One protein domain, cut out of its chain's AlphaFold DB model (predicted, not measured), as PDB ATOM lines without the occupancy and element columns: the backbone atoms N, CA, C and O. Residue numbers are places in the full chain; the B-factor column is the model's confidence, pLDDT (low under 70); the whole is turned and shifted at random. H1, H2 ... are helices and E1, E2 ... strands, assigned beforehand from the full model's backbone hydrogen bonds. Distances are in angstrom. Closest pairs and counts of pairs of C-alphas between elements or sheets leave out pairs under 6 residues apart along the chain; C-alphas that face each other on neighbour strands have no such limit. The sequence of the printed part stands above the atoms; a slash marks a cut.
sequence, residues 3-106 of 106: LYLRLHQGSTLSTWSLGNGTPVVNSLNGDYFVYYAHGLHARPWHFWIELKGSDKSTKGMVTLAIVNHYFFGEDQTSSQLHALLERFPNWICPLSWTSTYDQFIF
ATOM      1  N   LEU A   3      -7.654  38.941 -42.826       92.00
ATOM      2  CA  LEU A   3      -6.668  39.979 -42.570       92.00
ATOM      3  C   LEU A   3      -6.058  40.400 -43.904       92.00
ATOM      4  O   LEU A   3      -5.528  39.563 -44.638       92.00
ATOM      5  N   TYR A   4      -6.106  41.694 -44.180       93.44
ATOM      6  CA  TYR A   4      -5.429  42.323 -45.303       93.44
ATOM      7  C   TYR A   4      -4.327  43.230 -44.772       93.44
ATOM      8  O   TYR A   4      -4.569  44.052 -43.886       93.44
ATOM      9  N   LEU A   5      -3.126  43.097 -45.327       93.12
ATOM     10  CA  LEU A   5      -1.998  43.974 -45.029       93.12
ATOM     11  C   LEU A   5      -1.531  44.629 -46.322       93.12
ATOM     12  O   LEU A   5      -1.059  43.945 -47.232       93.12
ATOM     13  N   ARG A   6      -1.613  45.956 -46.376       93.12
ATOM     14  CA  ARG A   6      -1.047  46.765 -47.452       93.12
ATOM     15  C   ARG A   6       0.143  47.538 -46.920       93.12
ATOM     16  O   ARG A   6      -0.024  48.492 -46.161       93.12
ATOM     17  N   LEU A   7       1.341  47.137 -47.328       91.56
ATOM     18  CA  LEU A   7       2.544  47.888 -46.990       91.56
ATOM     19  C   LEU A   7       2.554  49.220 -47.731       91.56
ATOM     20  O   LEU A   7       2.221  49.296 -48.915       91.56
ATOM     21  N   HIS A   8       2.952  50.272 -47.033       91.44
ATOM     22  CA  HIS A   8       3.181  51.565 -47.650       91.44
ATOM     23  C   HIS A   8       4.530  51.586 -48.370       91.44
ATOM     24  O   HIS A   8       5.416  50.759 -48.144       91.44
ATOM     25  N   GLN A   9       4.687  52.550 -49.276       88.31
ATOM     26  CA  GLN A   9       5.919  52.703 -50.037       88.31
ATOM     27  C   GLN A   9       7.121  52.873 -49.097       88.31
ATOM     28  O   GLN A   9       7.104  53.705 -48.193       88.31
ATOM     29  N   GLY A  10       8.177  52.097 -49.343       88.50
ATOM     30  CA  GLY A  10       9.382  52.107 -48.513       88.50
ATOM     31  C   GLY A  10       9.298  51.221 -47.270       88.50
ATOM     32  O   GLY A  10      10.271  51.170 -46.525       88.50
ATOM     33  N   SER A  11       8.188  50.507 -47.054       89.88
ATOM     34  CA  SER A  11       8.052  49.484 -46.014       89.88
ATOM     35  C   SER A  11       8.099  48.072 -46.604       89.88
ATOM     36  O   SER A  11       7.602  47.816 -47.699       89.88
ATOM     37  N   THR A  12       8.701  47.142 -45.870       89.56
ATOM     38  CA  THR A  12       8.801  45.721 -46.213       89.56
ATOM     39  C   THR A  12       8.393  44.862 -45.017       89.56
ATOM     40  O   THR A  12       8.707  45.182 -43.871       89.56
ATOM     41  N   LEU A  13       7.681  43.762 -45.276       89.50
ATOM     42  CA  LEU A  13       7.334  42.766 -44.261       89.50
ATOM     43  C   LEU A  13       8.545  41.851 -44.044       89.50
ATOM     44  O   LEU A  13       8.958  41.143 -44.961       89.50
ATOM     45  N   SER A  14       9.125  41.891 -42.844       88.81
ATOM     46  CA  SER A  14      10.315  41.115 -42.477       88.81
ATOM     47  C   SER A  14       9.947  39.699 -42.042       88.81
ATOM     48  O   SER A  14      10.498  38.732 -42.557       88.81
ATOM     49  N   THR A  15       9.021  39.574 -41.092       89.62
ATOM     50  CA  THR A  15       8.505  38.292 -40.596       89.62
ATOM     51  C   THR A  15       7.172  38.512 -39.871       89.62
ATOM     52  O   THR A  15       6.711  39.647 -39.728       89.62
ATOM     53  N   TRP A  16       6.516  37.432 -39.463       91.38
ATOM     54  CA  TRP A  16       5.206  37.436 -38.824       91.38
ATOM     55  C   TRP A  16       4.949  36.138 -38.049       91.38
ATOM     56  O   TRP A  16       5.621  35.128 -38.256       91.38
ATOM     57  N   SER A  17       3.934  36.134 -37.188       92.12
ATOM     58  CA  SER A  17       3.552  34.952 -36.403       92.12
ATOM     59  C   SER A  17       2.591  33.991 -37.117       92.12
ATOM     60  O   SER A  17       2.137  33.025 -36.506       92.12
ATOM     61  N   LEU A  18       2.194  34.286 -38.360       88.06
ATOM     62  CA  LEU A  18       1.071  33.620 -39.039       88.06
ATOM     63  C   LEU A  18       1.473  32.382 -39.854       88.06
ATOM     64  O   LEU A  18       0.609  31.688 -40.386       88.06
ATOM     65  N   GLY A  19       2.765  32.081 -39.935       82.56
ATOM     66  CA  GLY A  19       3.279  30.896 -40.604       82.56
ATOM     67  C   GLY A  19       4.764  31.013 -40.921       82.56
ATOM     68  O   GLY A  19       5.392  32.040 -40.675       82.56
ATOM     69  N   ASN A  20       5.319  29.947 -41.494       80.19
ATOM     70  CA  ASN A  20       6.708  29.936 -41.939       80.19
ATOM     71  C   ASN A  20       6.827  30.608 -43.318       80.19
ATOM     72  O   ASN A  20       6.100  30.251 -44.243       80.19
ATOM     73  N   GLY A  21       7.778  31.535 -43.462       72.62
ATOM     74  CA  GLY A  21       8.053  32.247 -44.716       72.62
ATOM     75  C   GLY A  21       7.211  33.511 -44.925       72.62
ATOM     76  O   GLY A  21       6.311  33.820 -44.144       72.62
ATOM     77  N   THR A  22       7.531  34.262 -45.984       70.06
ATOM     78  CA  THR A  22       6.804  35.485 -46.349       70.06
ATOM     79  C   THR A  22       5.561  35.121 -47.168       70.06
ATOM     80  O   THR A  22       5.685  34.405 -48.164       70.06
ATOM     81  N   PRO A  23       4.367  35.601 -46.790       73.00
ATOM     82  CA  PRO A  23       3.138  35.367 -47.543       73.00
ATOM     83  C   PRO A  23       3.248  35.875 -48.973       73.00
ATOM     84  O   PRO A  23       3.901  36.881 -49.249       73.00
ATOM     85  N   VAL A  24       2.567  35.189 -49.885       77.88
ATOM     86  CA  VAL A  24       2.506  35.613 -51.281       77.88
ATOM     87  C   VAL A  24       1.666  36.883 -51.367       77.88
ATOM     88  O   VAL A  24       0.526  36.925 -50.905       77.88
ATOM     89  N   VAL A  25       2.251  37.921 -51.957       84.00
ATOM     90  CA  VAL A  25       1.552  39.170 -52.253       84.00
ATOM     91  C   VAL A  25       0.514  38.909 -53.339       84.00
ATOM     92  O   VAL A  25       0.823  38.311 -54.370       84.00
ATOM     93  N   ASN A  26      -0.713  39.381 -53.133       79.19
ATOM     94  CA  ASN A  26      -1.737  39.349 -54.166       79.19
ATOM     95  C   ASN A  26      -1.295  40.205 -55.364       79.19
ATOM     96  O   ASN A  26      -1.059  41.406 -55.227       79.19
ATOM     97  N   SER A  27      -1.235  39.592 -56.546       75.31
ATOM     98  CA  SER A  27      -0.807  40.238 -57.787       75.31
ATOM     99  C   SER A  27      -1.732  41.360 -58.269       75.31
ATOM    100  O   SER A  27      -1.270  42.213 -59.021       75.31
ATOM    101  N   LEU A  28      -3.003  41.394 -57.847       77.44
ATOM    102  CA  LEU A  28      -3.926  42.472 -58.218       77.44
ATOM    103  C   LEU A  28      -3.636  43.780 -57.474       77.44
ATOM    104  O   LEU A  28      -3.559  44.834 -58.096       77.44
ATOM    105  N   ASN A  29      -3.509  43.711 -56.146       75.31
ATOM    106  CA  ASN A  29      -3.551  44.904 -55.291       75.31
ATOM    107  C   ASN A  29      -2.275  45.132 -54.474       75.31
ATOM    108  O   ASN A  29      -2.160  46.157 -53.809       75.31
ATOM    109  N   GLY A  30      -1.327  44.190 -54.491       84.00
ATOM    110  CA  GLY A  30      -0.126  44.272 -53.661       84.00
ATOM    111  C   GLY A  30      -0.364  43.936 -52.183       84.00
ATOM    112  O   GLY A  30       0.521  44.160 -51.360       84.00
ATOM    113  N   ASP A  31      -1.537  43.396 -51.843       89.56
ATOM    114  CA  ASP A  31      -1.917  43.109 -50.459       89.56
ATOM    115  C   ASP A  31      -1.503  41.697 -50.050       89.56
ATOM    116  O   ASP A  31      -1.684  40.738 -50.806       89.56
ATOM    117  N   TYR A  32      -1.025  41.546 -48.819       90.88
ATOM    118  CA  TYR A  32      -0.973  40.236 -48.179       90.88
ATOM    119  C   TYR A  32      -2.349  39.894 -47.625       90.88
ATOM    120  O   TYR A  32      -3.026  40.747 -47.050       90.88
ATOM    121  N   PHE A  33      -2.742  38.634 -47.780       90.25
ATOM    122  CA  PHE A  33      -4.049  38.146 -47.366       90.25
ATOM    123  C   PHE A  33      -3.906  36.899 -46.501       90.25
ATOM    124  O   PHE A  33      -3.219  35.948 -46.875       90.25
ATOM    125  N   VAL A  34      -4.592  36.895 -45.360       89.88
ATOM    126  CA  VAL A  34      -4.727  35.721 -44.498       89.88
ATOM    127  C   VAL A  34      -6.196  35.486 -44.217       89.88
ATOM    128  O   VAL A  34      -6.893  36.372 -43.729       89.88
ATOM    129  N   TYR A  35      -6.655  34.268 -44.490       88.56
ATOM    130  CA  TYR A  35      -7.985  33.827 -44.109       88.56
ATOM    131  C   TYR A  35      -7.896  32.896 -42.905       88.56
ATOM    132  O   TYR A  35      -7.308  31.819 -42.978       88.56
ATOM    133  N   TYR A  36      -8.495  33.318 -41.798       87.94
ATOM    134  CA  TYR A  36      -8.617  32.541 -40.576       87.94
ATOM    135  C   TYR A  36     -10.082  32.168 -40.344       87.94
ATOM    136  O   TYR A  36     -10.955  33.032 -40.204       87.94
ATOM    137  N   ALA A  37     -10.348  30.867 -40.284       86.62
ATOM    138  CA  ALA A  37     -11.643  30.307 -39.927       86.62
ATOM    139  C   ALA A  37     -11.481  29.385 -38.720       86.62
ATOM    140  O   ALA A  37     -10.492  28.663 -38.601       86.62
ATOM    141  N   HIS A  38     -12.466  29.408 -37.831       85.81
ATOM    142  CA  HIS A  38     -12.504  28.579 -36.637       85.81
ATOM    143  C   HIS A  38     -13.947  28.184 -36.318       85.81
ATOM    144  O   HIS A  38     -14.891  28.835 -36.765       85.81
ATOM    145  N   GLY A  39     -14.110  27.109 -35.546       83.25
ATOM    146  CA  GLY A  39     -15.406  26.700 -35.005       83.25
ATOM    147  C   GLY A  39     -15.780  27.462 -33.730       83.25
ATOM    148  O   GLY A  39     -15.176  28.479 -33.384       83.25
ATOM    149  N   LEU A  40     -16.766  26.939 -33.002       80.12
ATOM    150  CA  LEU A  40     -17.175  27.482 -31.705       80.12
ATOM    151  C   LEU A  40     -16.017  27.435 -30.686       80.12
ATOM    152  O   LEU A  40     -15.177  26.538 -30.732       80.12
ATOM    153  N   HIS A  41     -15.998  28.391 -29.751       81.06
ATOM    154  CA  HIS A  41     -15.036  28.477 -28.636       81.06
ATOM    155  C   HIS A  41     -13.556  28.670 -29.020       81.06
ATOM    156  O   HIS A  41     -12.660  28.233 -28.292       81.06
ATOM    157  N   ALA A  42     -13.265  29.347 -30.132       83.56
ATOM    158  CA  ALA A  42     -11.890  29.742 -30.417       83.56
ATOM    159  C   ALA A  42     -11.385  30.772 -29.402       83.56
ATOM    160  O   ALA A  42     -12.102  31.682 -28.984       83.56
ATOM    161  N   ARG A  43     -10.117  30.628 -29.016       88.06
ATOM    162  CA  ARG A  43      -9.422  31.651 -28.235       88.06
ATOM    163  C   ARG A  43      -9.190  32.892 -29.106       88.06
ATOM    164  O   ARG A  43      -9.109  32.745 -30.328       88.06
ATOM    165  N   PRO A  44      -9.036  34.084 -28.504       87.69
ATOM    166  CA  PRO A  44      -8.656  35.277 -29.247       87.69
ATOM    167  C   PRO A  44      -7.436  35.019 -30.134       87.69
ATOM    168  O   PRO A  44      -6.467  34.376 -29.718       87.69
ATOM    169  N   TRP A  45      -7.500  35.500 -31.374       87.44
ATOM    170  CA  TRP A  45      -6.409  35.338 -32.325       87.44
ATOM    171  C   TRP A  45      -5.320  36.367 -32.036       87.44
ATOM    172  O   TRP A  45      -5.479  37.555 -32.313       87.44
ATOM    173  N   HIS A  46      -4.214  35.907 -31.462       90.81
ATOM    174  CA  HIS A  46      -3.041  36.734 -31.216       90.81
ATOM    175  C   HIS A  46      -2.035  36.545 -32.345       90.81
ATOM    176  O   HIS A  46      -1.588  35.426 -32.603       90.81
ATOM    177  N   PHE A  47      -1.662  37.643 -32.997       91.81
ATOM    178  CA  PHE A  47      -0.626  37.642 -34.018       91.81
ATOM    179  C   PHE A  47       0.241  38.894 -33.931       91.81
ATOM    180  O   PHE A  47      -0.141  39.891 -33.320       91.81
ATOM    181  N   TRP A  48       1.413  38.834 -34.553       93.06
ATOM    182  CA  TRP A  48       2.303  39.974 -34.720       93.06
ATOM    183  C   TRP A  48       2.905  39.978 -36.127       93.06
ATOM    184  O   TRP A  48       2.992  38.941 -36.792       93.06
ATOM    185  N   ILE A  49       3.313  41.164 -36.573       92.19
ATOM    186  CA  ILE A  49       4.044  41.394 -37.820       92.19
ATOM    187  C   ILE A  49       5.261  42.266 -37.523       92.19
ATOM    188  O   ILE A  49       5.190  43.174 -36.699       92.19
ATOM    189  N   GLU A  50       6.371  42.001 -38.200       91.94
ATOM    190  CA  GLU A  50       7.566  42.834 -38.147       91.94
ATOM    191  C   GLU A  50       7.761  43.531 -39.484       91.94
ATOM    192  O   GLU A  50       7.892  42.887 -40.529       91.94
ATOM    193  N   LEU A  51       7.825  44.857 -39.442       91.00
ATOM    194  CA  LEU A  51       8.027  45.693 -40.613       91.00
ATOM    195  C   LEU A  51       9.395  46.361 -40.548       91.00
ATOM    196  O   LEU A  51       9.855  46.779 -39.488       91.00
ATOM    197  N   LYS A  52      10.032  46.495 -41.705       89.69
ATOM    198  CA  LYS A  52      11.216  47.332 -41.900       89.69
ATOM    199  C   LYS A  52      10.826  48.485 -42.804       89.69
ATOM    200  O   LYS A  52      10.082  48.285 -43.758       89.69
ATOM    201  N   GLY A  53      11.326  49.682 -42.542       84.56
ATOM    202  CA  GLY A  53      11.115  50.809 -43.441       84.56
ATOM    203  C   GLY A  53      12.263  51.793 -43.394       84.56
ATOM    204  O   GLY A  53      13.070  51.769 -42.467       84.56
ATOM    205  N   SER A  54      12.348  52.644 -44.411       73.44
ATOM    206  CA  SER A  54      13.194  53.826 -44.328       73.44
ATOM    207  C   SER A  54      12.509  54.870 -43.445       73.44
ATOM    208  O   SER A  54      11.342  55.209 -43.655       73.44
ATOM    209  N   ASP A  55      13.230  55.378 -42.445       63.97
ATOM    210  CA  ASP A  55      12.770  56.476 -41.594       63.97
ATOM    211  C   ASP A  55      12.410  57.676 -42.476       63.97
ATOM    212  O   ASP A  55      13.328  58.314 -42.999       63.97
ATOM    213  N   LYS A  56      11.099  57.925 -42.693       59.78
ATOM    214  CA  LYS A  56      10.490  59.199 -43.162       59.78
ATOM    215  C   LYS A  56       8.997  59.160 -43.553       59.78
ATOM    216  O   LYS A  56       8.477  60.211 -43.927       59.78
ATOM    217  N   SER A  57       8.276  58.035 -43.502       65.50
ATOM    218  CA  SER A  57       6.836  58.057 -43.844       65.50
ATOM    219  C   SER A  57       5.999  58.695 -42.728       65.50
ATOM    220  O   SER A  57       5.904  58.153 -41.632       65.50
ATOM    221  N   THR A  58       5.333  59.818 -43.013       69.19
ATOM    222  CA  THR A  58       4.354  60.447 -42.103       69.19
ATOM    223  C   THR A  58       2.990  59.746 -42.096       69.19
ATOM    224  O   THR A  58       2.128  60.102 -41.299       69.19
ATOM    225  N   LYS A  59       2.771  58.768 -42.984       82.00
ATOM    226  CA  LYS A  59       1.475  58.101 -43.207       82.00
ATOM    227  C   LYS A  59       1.372  56.715 -42.556       82.00
ATOM    228  O   LYS A  59       0.470  55.964 -42.908       82.00
ATOM    229  N   GLY A  60       2.306  56.354 -41.677       87.81
ATOM    230  CA  GLY A  60       2.466  54.977 -41.199       87.81
ATOM    231  C   GLY A  60       3.176  54.082 -42.221       87.81
ATOM    232  O   GLY A  60       3.447  54.492 -43.361       87.81
ATOM    233  N   MET A  61       3.498  52.865 -41.804       91.62
ATOM    234  CA  MET A  61       4.178  51.816 -42.565       91.62
ATOM    235  C   MET A  61       3.212  50.812 -43.206       91.62
ATOM    236  O   MET A  61       3.559  50.180 -44.208       91.62
ATOM    237  N   VAL A  62       2.011  50.634 -42.651       92.56
ATOM    238  CA  VAL A  62       1.053  49.623 -43.108       92.56
ATOM    239  C   VAL A  62      -0.393  50.071 -42.906       92.56
ATOM    240  O   VAL A  62      -0.767  50.618 -41.870       92.56
ATOM    241  N   THR A  63      -1.236  49.770 -43.889       94.94
ATOM    242  CA  THR A  63      -2.688  49.720 -43.697       94.94
ATOM    243  C   THR A  63      -3.086  48.280 -43.400       94.94
ATOM    244  O   THR A  63      -2.800  47.371 -44.184       94.94
ATOM    245  N   LEU A  64      -3.753  48.078 -42.270       94.88
ATOM    246  CA  LEU A  64      -4.270  46.795 -41.818       94.88
ATOM    247  C   LEU A  64      -5.794  46.842 -41.865       94.88
ATOM    248  O   LEU A  64      -6.396  47.744 -41.289       94.88
ATOM    249  N   ALA A  65      -6.418  45.871 -42.526       95.69
ATOM    250  CA  ALA A  65      -7.866  45.708 -42.494       95.69
ATOM    251  C   ALA A  65      -8.242  44.310 -42.003       95.69
ATOM    252  O   ALA A  65      -7.689  43.309 -42.464       95.69
ATOM    253  N   ILE A  66      -9.192  44.255 -41.076       94.50
ATOM    254  CA  ILE A  66      -9.780  43.028 -40.547       94.50
ATOM    255  C   ILE A  66     -11.230  42.976 -41.005       94.50
ATOM    256  O   ILE A  66     -11.998  43.914 -40.804       94.50
ATOM    257  N   VAL A  67     -11.596  41.857 -41.622       94.31
ATOM    258  CA  VAL A  67     -12.963  41.578 -42.050       94.31
ATOM    259  C   VAL A  67     -13.461  40.348 -41.321       94.31
ATOM    260  O   VAL A  67     -12.948  39.241 -41.516       94.31
ATOM    261  N   ASN A  68     -14.485  40.512 -40.494       91.44
ATOM    262  CA  ASN A  68     -15.119  39.388 -39.820       91.44
ATOM    263  C   ASN A  68     -16.402  39.027 -40.546       91.44
ATOM    264  O   ASN A  68     -17.220  39.892 -40.826       91.44
ATOM    265  N   HIS A  69     -16.568  37.741 -40.842       90.19
ATOM    266  CA  HIS A  69     -17.804  37.202 -41.392       90.19
ATOM    267  C   HIS A  69     -18.498  36.396 -40.305       90.19
ATOM    268  O   HIS A  69     -17.903  35.471 -39.747       90.19
ATOM    269  N   TYR A  70     -19.746  36.751 -40.036       87.81
ATOM    270  CA  TYR A  70     -20.575  36.127 -39.018       87.81
ATOM    271  C   TYR A  70     -21.592  35.243 -39.728       87.81
ATOM    272  O   TYR A  70     -22.652  35.700 -40.144       87.81
ATOM    273  N   PHE A  71     -21.210  33.985 -39.953       80.06
ATOM    274  CA  PHE A  71     -22.013  33.040 -40.737       80.06
ATOM    275  C   PHE A  71     -23.163  32.409 -39.948       80.06
ATOM    276  O   PHE A  71     -24.136  31.964 -40.548       80.06
ATOM    277  N   PHE A  72     -23.031  32.318 -38.622       78.88
ATOM    278  CA  PHE A  72     -23.963  31.602 -37.754       78.88
ATOM    279  C   PHE A  72     -24.047  32.278 -36.382       78.88
ATOM    280  O   PHE A  72     -23.163  33.045 -36.007       78.88
ATOM    281  N   GLY A  73     -25.067  31.910 -35.607       83.88
ATOM    282  CA  GLY A  73     -25.232  32.359 -34.224       83.88
ATOM    283  C   GLY A  73     -25.851  33.750 -34.106       83.88
ATOM    284  O   GLY A  73     -26.385  34.290 -35.073       83.88
ATOM    285  N   GLU A  74     -25.817  34.305 -32.900       86.12
ATOM    286  CA  GLU A  74     -26.419  35.607 -32.587       86.12
ATOM    287  C   GLU A  74     -25.595  36.776 -33.146       86.12
ATOM    288  O   GLU A  74     -26.155  37.801 -33.519       86.12
ATOM    289  N   ASP A  75     -24.284  36.589 -33.328       85.19
ATOM    290  CA  ASP A  75     -23.379  37.628 -33.837       85.19
ATOM    291  C   ASP A  75     -23.617  37.988 -35.317       85.19
ATOM    292  O   ASP A  75     -23.117  38.998 -35.808       85.19
ATOM    293  N   GLN A  76     -24.383  37.175 -36.057       87.94
ATOM    294  CA  GLN A  76     -24.756  37.487 -37.445       87.94
ATOM    295  C   GLN A  76     -25.825  38.580 -37.545       87.94
ATOM    296  O   GLN A  76     -26.138  39.035 -38.646       87.94
ATOM    297  N   THR A  77     -26.432  38.966 -36.427       87.50
ATOM    298  CA  THR A  77     -27.539  39.911 -36.392       87.50
ATOM    299  C   THR A  77     -27.257  41.067 -35.438       87.50
ATOM    300  O   THR A  77     -26.380  41.019 -34.583       87.50
ATOM    301  N   SER A  78     -27.982  42.162 -35.632       88.75
ATOM    302  CA  SER A  78     -27.951  43.341 -34.779       88.75
ATOM    303  C   SER A  78     -29.365  43.882 -34.614       88.75
ATOM    304  O   SER A  78     -30.248  43.613 -35.432       88.75
ATOM    305  N   SER A  79     -29.599  44.678 -33.571       92.06
ATOM    306  CA  SER A  79     -30.908  45.309 -33.364       92.06
ATOM    307  C   SER A  79     -31.300  46.210 -34.540       92.06
ATOM    308  O   SER A  79     -32.467  46.261 -34.918       92.06
ATOM    309  N   GLN A  80     -30.324  46.864 -35.174       91.38
ATOM    310  CA  GLN A  80     -30.530  47.682 -36.367       91.38
ATOM    311  C   GLN A  80     -30.923  46.831 -37.578       91.38
ATOM    312  O   GLN A  80     -31.816  47.225 -38.329       91.38
ATOM    313  N   LEU A  81     -30.287  45.667 -37.768       89.12
ATOM    314  CA  LEU A  81     -30.658  44.739 -38.834       89.12
ATOM    315  C   LEU A  81     -32.071  44.196 -38.606       89.12
ATOM    316  O   LEU A  81     -32.877  44.229 -39.527       89.12
ATOM    317  N   HIS A  82     -32.405  43.778 -37.384       90.56
ATOM    318  CA  HIS A  82     -33.759  43.333 -37.047       90.56
ATOM    319  C   HIS A  82     -34.811  44.410 -37.326       90.56
ATOM    320  O   HIS A  82     -35.777  44.140 -38.036       90.56
ATOM    321  N   ALA A  83     -34.585  45.641 -36.865       94.38
ATOM    322  CA  ALA A  83     -35.497  46.755 -37.112       94.38
ATOM    323  C   ALA A  83     -35.666  47.066 -38.611       94.38
ATOM    324  O   ALA A  83     -36.735  47.491 -39.045       94.38
ATOM    325  N   LEU A  84     -34.625  46.861 -39.427       91.69
ATOM    326  CA  LEU A  84     -34.735  46.958 -40.883       91.69
ATOM    327  C   LEU A  84     -35.575  45.809 -41.456       91.69
ATOM    328  O   LEU A  84     -36.421  46.052 -42.316       91.69
ATOM    329  N   LEU A  85     -35.350  44.581 -40.986       91.38
ATOM    330  CA  LEU A  85     -36.044  43.392 -41.474       91.38
ATOM    331  C   LEU A  85     -37.554  43.442 -41.209       91.38
ATOM    332  O   LEU A  85     -38.334  43.082 -42.086       91.38
ATOM    333  N   GLU A  86     -37.968  43.973 -40.060       93.56
ATOM    334  CA  GLU A  86     -39.382  44.157 -39.693       93.56
ATOM    335  C   GLU A  86     -40.146  45.115 -40.619       93.56
ATOM    336  O   GLU A  86     -41.374  45.095 -40.664       93.56
ATOM    337  N   ARG A  87     -39.437  45.953 -41.387       95.25
ATOM    338  CA  ARG A  87     -40.054  46.873 -42.353       95.25
ATOM    339  C   ARG A  87     -40.375  46.205 -43.687       95.25
ATOM    340  O   ARG A  87     -41.075  46.813 -44.499       95.25
ATOM    341  N   PHE A  88     -39.846  45.010 -43.953       94.81
ATOM    342  CA  PHE A  88     -40.138  44.297 -45.191       94.81
ATOM    343  C   PHE A  88     -41.485  43.568 -45.117       94.81
ATOM    344  O   PHE A  88     -41.919  43.146 -44.046       94.81
ATOM    345  N   PRO A  89     -42.160  43.382 -46.264       96.00
ATOM    346  CA  PRO A  89     -43.341  42.536 -46.331       96.00
ATOM    347  C   PRO A  89     -43.059  41.094 -45.889       96.00
ATOM    348  O   PRO A  89     -41.982  40.554 -46.135       96.00
ATOM    349  N   ASN A  90     -44.076  40.431 -45.337       92.75
ATOM    350  CA  ASN A  90     -43.992  39.062 -44.811       92.75
ATOM    351  C   ASN A  90     -43.676  37.964 -45.850       92.75
ATOM    352  O   ASN A  90     -43.442  36.821 -45.468       92.75
ATOM    353  N   TRP A  91     -43.685  38.284 -47.146       94.69
ATOM    354  CA  TRP A  91     -43.336  37.364 -48.231       94.69
ATOM    355  C   TRP A  91     -41.856  37.436 -48.644       94.69
ATOM    356  O   TRP A  91     -41.429  36.686 -49.520       94.69
ATOM    357  N   ILE A  92     -41.061  38.319 -48.031       95.06
ATOM    358  CA  ILE A  92     -39.614  38.396 -48.259       95.06
ATOM    359  C   ILE A  92     -38.888  37.367 -47.385       95.06
ATOM    360  O   ILE A  92     -39.097  37.302 -46.178       95.06
ATOM    361  N   CYS A  93     -37.974  36.609 -47.997       88.88
ATOM    362  CA  CYS A  93     -37.012  35.757 -47.302       88.88
ATOM    363  C   CYS A  93     -35.617  36.400 -47.402       88.88
ATOM    364  O   CYS A  93     -34.979  36.295 -48.455       88.88
ATOM    365  N   PRO A  94     -35.152  37.134 -46.374       84.75
ATOM    366  CA  PRO A  94     -33.854  37.792 -46.424       84.75
ATOM    367  C   PRO A  94     -32.721  36.759 -46.361       84.75
ATOM    368  O   PRO A  94     -32.682  35.912 -45.472       84.75
ATOM    369  N   LEU A  95     -31.771  36.868 -47.292       85.12
ATOM    370  CA  LEU A  95     -30.501  36.145 -47.255       85.12
ATOM    371  C   LEU A  95     -29.405  37.137 -46.870       85.12
ATOM    372  O   LEU A  95     -29.047  38.011 -47.659       85.12
ATOM    373  N   SER A  96     -28.903  37.034 -45.643       81.69
ATOM    374  CA  SER A  96     -27.877  37.933 -45.115       81.69
ATOM    375  C   SER A  96     -26.499  37.280 -45.112       81.69
ATOM    376  O   SER A  96     -26.347  36.126 -44.721       81.69
ATOM    377  N   TRP A  97     -25.484  38.062 -45.477       86.44
ATOM    378  CA  TRP A  97     -24.079  37.752 -45.227       86.44
ATOM    379  C   TRP A  97     -23.487  38.884 -44.395       86.44
ATOM    380  O   TRP A  97     -22.983  39.878 -44.922       86.44
ATOM    381  N   THR A  98     -23.583  38.752 -43.077       89.19
ATOM    382  CA  THR A  98     -23.170  39.814 -42.161       89.19
ATOM    383  C   THR A  98     -21.654  39.850 -42.030       89.19
ATOM    384  O   THR A  98     -20.988  38.819 -41.877       89.19
ATOM    385  N   SER A  99     -21.098  41.056 -42.108       91.94
ATOM    386  CA  SER A  99     -19.677  41.278 -41.882       91.94
ATOM    387  C   SER A  99     -19.392  42.629 -41.248       91.94
ATOM    388  O   SER A  99     -20.174  43.567 -41.395       91.94
ATOM    389  N   THR A 100     -18.260  42.712 -40.558       92.12
ATOM    390  CA  THR A 100     -17.656  43.978 -40.138       92.12
ATOM    391  C   THR A 100     -16.370  44.210 -40.913       92.12
ATOM    392  O   THR A 100     -15.721  43.259 -41.357       92.12
ATOM    393  N   TYR A 101     -16.023  45.481 -41.088       94.62
ATOM    394  CA  TYR A 101     -14.788  45.918 -41.719       94.62
ATOM    395  C   TYR A 101     -14.138  46.957 -40.814       94.62
ATOM    396  O   TYR A 101     -14.647  48.070 -40.679       94.62
ATOM    397  N   ASP A 102     -13.020  46.582 -40.209       95.75
ATOM    398  CA  ASP A 102     -12.245  47.437 -39.323       95.75
ATOM    399  C   ASP A 102     -10.896  47.728 -39.980       95.75
ATOM    400  O   ASP A 102     -10.162  46.807 -40.346       95.75
ATOM    401  N   GLN A 103     -10.566  49.008 -40.146       96.19
ATOM    402  CA  GLN A 103      -9.335  49.442 -40.805       96.19
ATOM    403  C   GLN A 103      -8.493  50.314 -39.881       96.19
ATOM    404  O   GLN A 103      -8.985  51.242 -39.241       96.19
ATOM    405  N   PHE A 104      -7.193  50.043 -39.887       95.19
ATOM    406  CA  PHE A 104      -6.188  50.703 -39.072       95.19
ATOM    407  C   PHE A 104      -4.988  51.101 -39.932       95.19
ATOM    408  O   PHE A 104      -4.663  50.440 -40.921       95.19
ATOM    409  N   ILE A 105      -4.318  52.180 -39.539       94.19
ATOM    410  CA  ILE A 105      -3.061  52.628 -40.137       94.19
ATOM    411  C   ILE A 105      -2.031  52.681 -39.013       94.19
ATOM    412  O   ILE A 105      -2.261  53.363 -38.013       94.19
ATOM    413  N   PHE A 106      -0.931  51.952 -39.186       89.44
ATOM    414  CA  PHE A 106       0.196  51.885 -38.255       89.44
ATOM    415  C   PHE A 106       1.464  52.343 -38.961       89.44
ATOM    416  O   PHE A 106       1.659  51.932 -40.126       89.44
TER     417      PHE A 106
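This is residues 3 to 106 of the 106 residues of an uncharacterized protein of Micrurus surinamensis (UniProt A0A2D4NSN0). A narrow four-stranded antiparallel sheet, E3 E1 E5 E6, has at one end a small two-stranded sheet, E2 and E4, while the long strands E5 and E6 run side by side toward the other end, beyond which lies an arm with the short helix H1. Residues 86 to 92 stick out at the tip of this arm. The printed part has 104 residues, with six named strands and one named helix in the order E1 E2 E3 E4 E5 H1 E6; the named elements are mostly strand, but under half of the residues are in them. The whole is loose, with a radius of gyration of the C-alphas of 18.4 A, and elongated, spanning 59 by 31 by 24 A.

In the larger sheet, E3 is residues 32 to 35, E1 residues 3 to 7, E5 residues 62 to 70 and E6 residues 98 to 105. E1 begins at C-alpha 3, at (-6.668, 39.979, -42.570). E5, the longest strand, measures 25.8 A from first to last C-alpha, and E6 23.9 A, ending at C-alpha 105, at (-3.061, 52.628, -40.137). In the smaller sheet, E2 is residues 11 to 16, 14.3 A long, and E4 residues 49 to 53, 13.0 A long. H1 is residues 79 to 85, 9.8 A long, beginning at C-alpha 79, at (-30.908, 45.309, -33.364).

E3 and E6 are the edge strands of the larger sheet. E5 and E6 are antiparallel at 166 degrees, with N 66 and O 102 2.8 A apart and N 104 and O 64 2.8 A apart, within hydrogen-bond range. E1 and E5 are antiparallel at 167 degrees, with N 4 and O 65 at 2.8 A. E3 and E1 are antiparallel at 173 degrees, with N 3 and O 34 at 2.8 A. E2 and E4 are antiparallel at 154 degrees, with N 12 and O 52 at 2.8 A. The closest C-alphas of E2 and E5 are those of Ser 11 and Val 62, 7.6 A apart. E4 and E5 are only just apart, at 8.4 A. H1 is not on the larger sheet, and every O i to N i+4 pair in it is within hydrogen-bond range.

The two C-alphas farthest apart, those of Asp 55 and Trp 91, are 59.6 A apart. The printed part has no cut and ends at the chain's last residue, Phe 106. The links E2 to E3, E3 to E4 and H1 to E6 are long, with 15, 13 and 12 residues. The mean pLDDT of the printed part is 87.3, and residues 55 to 58 are under 70.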